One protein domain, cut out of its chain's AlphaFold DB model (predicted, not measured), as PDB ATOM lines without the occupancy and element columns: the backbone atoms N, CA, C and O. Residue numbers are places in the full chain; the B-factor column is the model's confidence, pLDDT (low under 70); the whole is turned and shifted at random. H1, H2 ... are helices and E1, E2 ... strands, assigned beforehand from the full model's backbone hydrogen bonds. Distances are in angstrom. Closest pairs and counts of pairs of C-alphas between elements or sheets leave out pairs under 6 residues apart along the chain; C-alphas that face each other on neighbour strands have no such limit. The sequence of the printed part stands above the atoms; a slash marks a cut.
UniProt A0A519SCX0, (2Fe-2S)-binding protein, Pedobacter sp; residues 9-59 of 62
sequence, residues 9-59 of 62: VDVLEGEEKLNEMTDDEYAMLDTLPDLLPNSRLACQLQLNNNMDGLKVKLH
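This is residues 9 to 59 of the 62 residues of the protein "(2Fe-2S)-binding protein" of Pedobacter sp (UniProt A0A519SCX0). This small domain has little regular structure: a short three-stranded antiparallel sheet, E2 E1 E3, with the short helix H1 grazing it near E2, while the other printed residues, among them the long stretch 42 to 54, belong to no named element. Pro 33, in the loop after H1, and Asn 49, in the long link before E3, mark the two ends of its length. The printed part has 51 residues, 19 of them in named elements, in the order E1 H1 E2 E3, class mixed. It is compact, radius of gyration of the C-alphas 10.7 A, with an elongated outline of 31 by 19 by 16 A.

Find C-alpha 9 at (18.083, 42.473, -45.991); from there E1 runs 11.9 A to residue 13. E3 is residues 55 to 58, 10.3 A, ending at (17.442, 39.455, -49.501). E2 is residues 39 to 41, 7.1 A; H1 is residues 23 to 29, 9.9 A.

Look at inner strand E1: E3 is antiparallel to it at 156 degrees, N 10 to O 57 being 2.8 A. E2 is antiparallel to E1 at 121 degrees, N 40 to O 9 being 2.8 A. H1 only grazes the sheet; its closest C-alpha pair with E2 is Glu 25 and Leu 41, 6.7 A. In H1 every O i to N i+4 pair is within hydrogen-bond range.

The C-alphas farthest apart, of Pro 33 and Asn 49, are 32.7 A apart. The link E2 to E3 is long; the printed part has no cut, and no printed residue is under 70 in pLDDT.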
ATOM      1  N   VAL A   9      18.269  41.920 -44.649       93.50
ATOM      2  CA  VAL A   9      18.083  42.473 -45.991       93.50
ATOM      3  C   VAL A   9      19.032  43.639 -46.206       93.50
ATOM      4  O   VAL A   9      19.311  44.389 -45.278       93.50
ATOM      5  N   ASP A  10      19.487  43.827 -47.438       93.38
ATOM      6  CA  ASP A  10      20.342  44.949 -47.818       93.38
ATOM      7  C   ASP A  10      19.482  46.042 -48.454       93.38
ATOM      8  O   ASP A  10      18.770  45.796 -49.433       93.38
ATOM      9  N   VAL A  11      19.517  47.252 -47.897       93.50
ATOM     10  CA  VAL A  11      18.718  48.383 -48.383       93.50
ATOM     11  C   VAL A  11      19.407  49.007 -49.592       93.50
ATOM     12  O   VAL A  11      20.495  49.559 -49.484       93.50
ATOM     13  N   LEU A  12      18.790  48.908 -50.767       93.25
ATOM     14  CA  LEU A  12      19.345  49.429 -52.019       93.25
ATOM     15  C   LEU A  12      18.976  50.899 -52.247       93.25
ATOM     16  O   LEU A  12      19.786  51.658 -52.767       93.25
ATOM     17  N   GLU A  13      17.753  51.289 -51.881       93.38
ATOM     18  CA  GLU A  13      17.236  52.656 -52.020       93.38
ATOM     19  C   GLU A  13      16.246  52.955 -50.890       93.38
ATOM     20  O   GLU A  13      15.430  52.092 -50.562       93.38
ATOM     21  N   GLY A  14      16.273  54.178 -50.346       89.69
ATOM     22  CA  GLY A  14      15.331  54.645 -49.320       89.69
ATOM     23  C   GLY A  14      15.780  54.451 -47.868       89.69
ATOM     24  O   GLY A  14      14.938  54.502 -46.974       89.69
ATOM     25  N   GLU A  15      17.077  54.230 -47.622       89.88
ATOM     26  CA  GLU A  15      17.648  54.072 -46.273       89.88
ATOM     27  C   GLU A  15      17.367  55.286 -45.377       89.88
ATOM     28  O   GLU A  15      16.996  55.120 -44.217       89.88
ATOM     29  N   GLU A  16      17.438  56.502 -45.930       89.38
ATOM     30  CA  GLU A  16      17.206  57.741 -45.173       89.38
ATOM     31  C   GLU A  16      15.775  57.882 -44.627       89.38
ATOM     32  O   GLU A  16      15.504  58.744 -43.792       89.38
ATOM     33  N   LYS A  17      14.843  57.057 -45.117       88.44
ATOM     34  CA  LYS A  17      13.427  57.069 -44.733       88.44
ATOM     35  C   LYS A  17      13.107  56.043 -43.643       88.44
ATOM     36  O   LYS A  17      11.962  55.971 -43.189       88.44
ATOM     37  N   LEU A  18      14.082  55.215 -43.267       89.06
ATOM     38  CA  LEU A  18      13.929  54.168 -42.265       89.06
ATOM     39  C   LEU A  18      14.155  54.716 -40.857       89.06
ATOM     40  O   LEU A  18      14.845  55.710 -40.649       89.06
ATOM     41  N   ASN A  19      13.579  54.035 -39.871       89.88
ATOM     42  CA  ASN A  19      13.895  54.302 -38.476       89.88
ATOM     43  C   ASN A  19      15.358  53.956 -38.175       89.88
ATOM     44  O   ASN A  19      15.933  53.043 -38.780       89.88
ATOM     45  N   GLU A  20      15.926  54.637 -37.183       90.56
ATOM     46  CA  GLU A  20      17.254  54.315 -36.670       90.56
ATOM     47  C   GLU A  20      17.325  52.852 -36.211       90.56
ATOM     48  O   GLU A  20      16.322  52.238 -35.816       90.56
ATOM     49  N   MET A  21      18.519  52.284 -36.344       91.75
ATOM     50  CA  MET A  21      18.820  50.926 -35.913       91.75
ATOM     51  C   MET A  21      18.786  50.866 -34.385       91.75
ATOM     52  O   MET A  21      19.299  51.761 -33.717       91.75
ATOM     53  N   THR A  22      18.174  49.825 -33.828       91.69
ATOM     54  CA  THR A  22      18.190  49.610 -32.375       91.69
ATOM     55  C   THR A  22      19.483  48.918 -31.948       91.69
ATOM     56  O   THR A  22      20.096  48.206 -32.743       91.69
ATOM     57  N   ASP A  23      19.882  49.066 -30.682       91.56
ATOM     58  CA  ASP A  23      21.073  48.386 -30.152       91.56
ATOM     59  C   ASP A  23      20.988  46.857 -30.303       91.56
ATOM     60  O   ASP A  23      21.975  46.206 -30.641       91.56
ATOM     61  N   ASP A  24      19.794  46.279 -30.119       91.88
ATOM     62  CA  ASP A  24      19.547  44.848 -30.331       91.88
ATOM     63  C   ASP A  24      19.726  44.439 -31.805       91.88
ATOM     64  O   ASP A  24      20.254  43.365 -32.095       91.88
ATOM     65  N   GLU A  25      19.269  45.274 -32.748       92.62
ATOM     66  CA  GLU A  25      19.454  45.042 -34.184       92.62
ATOM     67  C   GLU A  25      20.944  45.073 -34.538       92.62
ATOM     68  O   GLU A  25      21.434  44.142 -35.178       92.62
ATOM     69  N   TYR A  26      21.671  46.082 -34.049       90.88
ATOM     70  CA  TYR A  26      23.108  46.217 -34.263       90.88
ATOM     71  C   TYR A  26      23.879  45.015 -33.709       90.88
ATOM     72  O   TYR A  26      24.673  44.406 -34.422       90.88
ATOM     73  N   ALA A  27      23.594  44.616 -32.466       90.94
ATOM     74  CA  ALA A  27      24.245  43.478 -31.827       90.94
ATOM     75  C   ALA A  27      24.019  42.161 -32.584       90.94
ATOM     76  O   ALA A  27      24.899  41.308 -32.592       90.94
ATOM     77  N   MET A  28      22.859  41.977 -33.225       90.38
ATOM     78  CA  MET A  28      22.609  40.805 -34.069       90.38
ATOM     79  C   MET A  28      23.338  40.883 -35.408       90.38
ATOM     80  O   MET A  28      23.906  39.882 -35.843       90.38
ATOM     81  N   LEU A  29      23.333  42.044 -36.059       89.25
ATOM     82  CA  LEU A  29      23.992  42.232 -37.349       89.25
ATOM     83  C   LEU A  29      25.518  42.090 -37.238       89.25
ATOM     84  O   LEU A  29      26.116  41.463 -38.106       89.25
ATOM     85  N   ASP A  30      26.130  42.554 -36.144       88.69
ATOM     86  CA  ASP A  30      27.575  42.433 -35.869       88.69
ATOM     87  C   ASP A  30      28.067  40.971 -35.824       88.69
ATOM     88  O   ASP A  30      29.236  40.680 -36.066       88.69
ATOM     89  N   THR A  31      27.165  40.014 -35.579       86.62
ATOM     90  CA  THR A  31      27.504  38.581 -35.595       86.62
ATOM     91  C   THR A  31      27.632  37.984 -37.002       86.62
ATOM     92  O   THR A  31      28.093  36.846 -37.137       86.62
ATOM     93  N   LEU A  32      27.220  38.707 -38.053       86.19
ATOM     94  CA  LEU A  32      27.268  38.233 -39.436       86.19
ATOM     95  C   LEU A  32      28.636  38.527 -40.082       86.19
ATOM     96  O   LEU A  32      29.085  39.671 -40.069       86.19
ATOM     97  N   PRO A  33      29.288  37.531 -40.715       81.62
ATOM     98  CA  PRO A  33      30.622  37.706 -41.298       81.62
ATOM     99  C   PRO A  33      30.656  38.582 -42.565       81.62
ATOM    100  O   PRO A  33      31.699  39.157 -42.863       81.62
ATOM    101  N   ASP A  34      29.539  38.704 -43.290       82.94
ATOM    102  CA  ASP A  34      29.428  39.419 -44.575       82.94
ATOM    103  C   ASP A  34      28.456  40.614 -44.497       82.94
ATOM    104  O   ASP A  34      27.764  40.942 -45.462       82.94
ATOM    105  N   LEU A  35      28.362  41.260 -43.330       85.62
ATOM    106  CA  LEU A  35      27.458  42.389 -43.125       85.62
ATOM    107  C   LEU A  35      27.856  43.607 -43.976       85.62
ATOM    108  O   LEU A  35      29.011  44.039 -43.973       85.62
ATOM    109  N   LEU A  36      26.878  44.212 -44.652       86.06
ATOM    110  CA  LEU A  36      27.046  45.484 -45.349       86.06
ATOM    111  C   LEU A  36      26.551  46.646 -44.467       86.06
ATOM    112  O   LEU A  36      25.650  46.463 -43.649       86.06
ATOM    113  N   PRO A  37      27.076  47.874 -44.640       86.81
ATOM    114  CA  PRO A  37      26.641  49.030 -43.850       86.81
ATOM    115  C   PRO A  37      25.155  49.381 -44.041       86.81
ATOM    116  O   PRO A  37      24.545  49.958 -43.152       86.81
ATOM    117  N   ASN A  38      24.571  49.003 -45.179       90.94
ATOM    118  CA  ASN A  38      23.157  49.179 -45.509       90.94
ATOM    119  C   ASN A  38      22.297  47.942 -45.172       90.94
ATOM    120  O   ASN A  38      21.131  47.878 -45.575       90.94
ATOM    121  N   SER A  39      22.849  46.936 -44.488       92.38
ATOM    122  CA  SER A  39      22.092  45.767 -44.041       92.38
ATOM    123  C   SER A  39      21.211  46.122 -42.839       92.38
ATOM    124  O   SER A  39      21.643  46.765 -41.884       92.38
ATOM    125  N   ARG A  40      19.952  45.683 -42.876       93.62
ATOM    126  CA  ARG A  40      18.940  45.879 -41.830       93.62
ATOM    127  C   ARG A  40      18.201  44.576 -41.557       93.62
ATOM    128  O   ARG A  40      18.076  43.720 -42.430       93.62
ATOM    129  N   LEU A  41      17.639  44.436 -40.361       93.94
ATOM    130  CA  LEU A  41      16.692  43.364 -40.064       93.94
ATOM    131  C   LEU A  41      15.291  43.808 -40.481       93.94
ATOM    132  O   LEU A  41      14.686  44.670 -39.844       93.94
ATOM    133  N   ALA A  42      14.732  43.184 -41.519       92.50
ATOM    134  CA  ALA A  42      13.432  43.571 -42.071       92.50
ATOM    135  C   ALA A  42      12.304  43.545 -41.024       92.50
ATOM    136  O   ALA A  42      11.368  44.335 -41.099       92.50
ATOM    137  N   CYS A  43      12.399  42.671 -40.015       93.12
ATOM    138  CA  CYS A  43      11.414  42.587 -38.936       93.12
ATOM    139  C   CYS A  43      11.461  43.764 -37.944       93.12
ATOM    140  O   CYS A  43      10.531  43.916 -37.155       93.12
ATOM    141  N   GLN A  44      12.537  44.560 -37.942       92.19
ATOM    142  CA  GLN A  44      12.678  45.760 -37.110       92.19
ATOM    143  C   GLN A  44      12.245  47.041 -37.842       92.19
ATOM    144  O   GLN A  44      12.100  48.086 -37.207       92.19
ATOM    145  N   LEU A  45      12.002  46.974 -39.157       90.50
ATOM    146  CA  LEU A  45      11.552  48.119 -39.946       90.50
ATOM    147  C   LEU A  45      10.062  48.386 -39.703       90.50
ATOM    148  O   LEU A  45       9.208  47.537 -39.971       90.50
ATOM    149  N   GLN A  46       9.735  49.582 -39.212       88.69
ATOM    150  CA  GLN A  46       8.345  49.983 -38.994       88.69
ATOM    151  C   GLN A  46       7.739  50.562 -40.272       88.69
ATOM    152  O   GLN A  46       8.102  51.661 -40.699       88.69
ATOM    153  N   LEU A  47       6.779  49.833 -40.850       86.81
ATOM    154  CA  LEU A  47       6.065  50.250 -42.055       86.81
ATOM    155  C   LEU A  47       5.396  51.616 -41.866       86.81
ATOM    156  O   LEU A  47       4.594  51.813 -40.953       86.81
ATOM    157  N   ASN A  48       5.705  52.542 -42.768       87.81
ATOM    158  CA  ASN A  48       5.130  53.878 -42.795       87.81
ATOM    159  C   ASN A  48       4.985  54.382 -44.242       87.81
ATOM    160  O   ASN A  48       5.627  53.869 -45.159       87.81
ATOM    161  N   ASN A  49       4.155  55.407 -44.453       88.25
ATOM    162  CA  ASN A  49       3.893  55.954 -45.791       88.25
ATOM    163  C   ASN A  49       5.125  56.580 -46.465       88.25
ATOM    164  O   ASN A  49       5.124  56.746 -47.680       88.25
ATOM    165  N   ASN A  50       6.172  56.923 -45.709       86.81
ATOM    166  CA  ASN A  50       7.390  57.492 -46.278       86.81
ATOM    167  C   ASN A  50       8.277  56.413 -46.916       86.81
ATOM    168  O   ASN A  50       9.172  56.758 -47.675       86.81
ATOM    169  N   MET A  51       8.011  55.123 -46.689       87.81
ATOM    170  CA  MET A  51       8.753  54.006 -47.294       87.81
ATOM    171  C   MET A  51       8.357  53.725 -48.753       87.81
ATOM    172  O   MET A  51       8.779  52.718 -49.321       87.81
ATOM    173  N   ASP A  52       7.560  54.595 -49.381       89.75
ATOM    174  CA  ASP A  52       7.272  54.491 -50.809       89.75
ATOM    175  C   ASP A  52       8.575  54.529 -51.631       89.75
ATOM    176  O   ASP A  52       9.457  55.380 -51.430       89.75
ATOM    177  N   GLY A  53       8.709  53.544 -52.520       90.38
ATOM    178  CA  GLY A  53       9.904  53.332 -53.335       90.38
ATOM    179  C   GLY A  53      11.083  52.656 -52.625       90.38
ATOM    180  O   GLY A  53      12.148  52.570 -53.234       90.38
ATOM    181  N   LEU A  54      10.928  52.164 -51.387       92.88
ATOM    182  CA  LEU A  54      11.973  51.395 -50.701       92.88
ATOM    183  C   LEU A  54      12.333  50.141 -51.513       92.88
ATOM    184  O   LEU A  54      11.464  49.324 -51.831       92.88
ATOM    185  N   LYS A  55      13.622  49.960 -51.807       93.81
ATOM    186  CA  LYS A  55      14.134  48.747 -52.454       93.81
ATOM    187  C   LYS A  55      15.078  48.026 -51.520       93.81
ATOM    188  O   LYS A  55      16.027  48.615 -51.012       93.81
ATOM    189  N   VAL A  56      14.833  46.735 -51.337       93.31
ATOM    190  CA  VAL A  56      15.659  45.861 -50.507       93.31
ATOM    191  C   VAL A  56      16.022  44.597 -51.274       93.31
ATOM    192  O   VAL A  56      15.256  44.128 -52.119       93.31
ATOM    193  N   LYS A  57      17.188  44.036 -50.968       92.75
ATOM    194  CA  LYS A  57      17.642  42.732 -51.446       92.75
ATOM    195  C   LYS A  57      17.671  41.754 -50.277       92.75
ATOM    196  O   LYS A  57      18.067  42.122 -49.179       92.75
ATOM    197  N   LEU A  58      17.270  40.505 -50.505       90.94
ATOM    198  CA  LEU A  58      17.442  39.455 -49.501       90.94
ATOM    199  C   LEU A  58      18.932  39.152 -49.319       90.94
ATOM    200  O   LEU A  58      19.627  38.845 -50.291       90.94
ATOM    201  N   HIS A  59      19.400  39.234 -48.077       86.06
ATOM    202  CA  HIS A  59      20.794  38.977 -47.743       86.06
ATOM    203  C   HIS A  59      21.113  37.478 -47.879       86.06
ATOM    204  O   HIS A  59      20.302  36.627 -47.514       86.06
TER     205      HIS A  59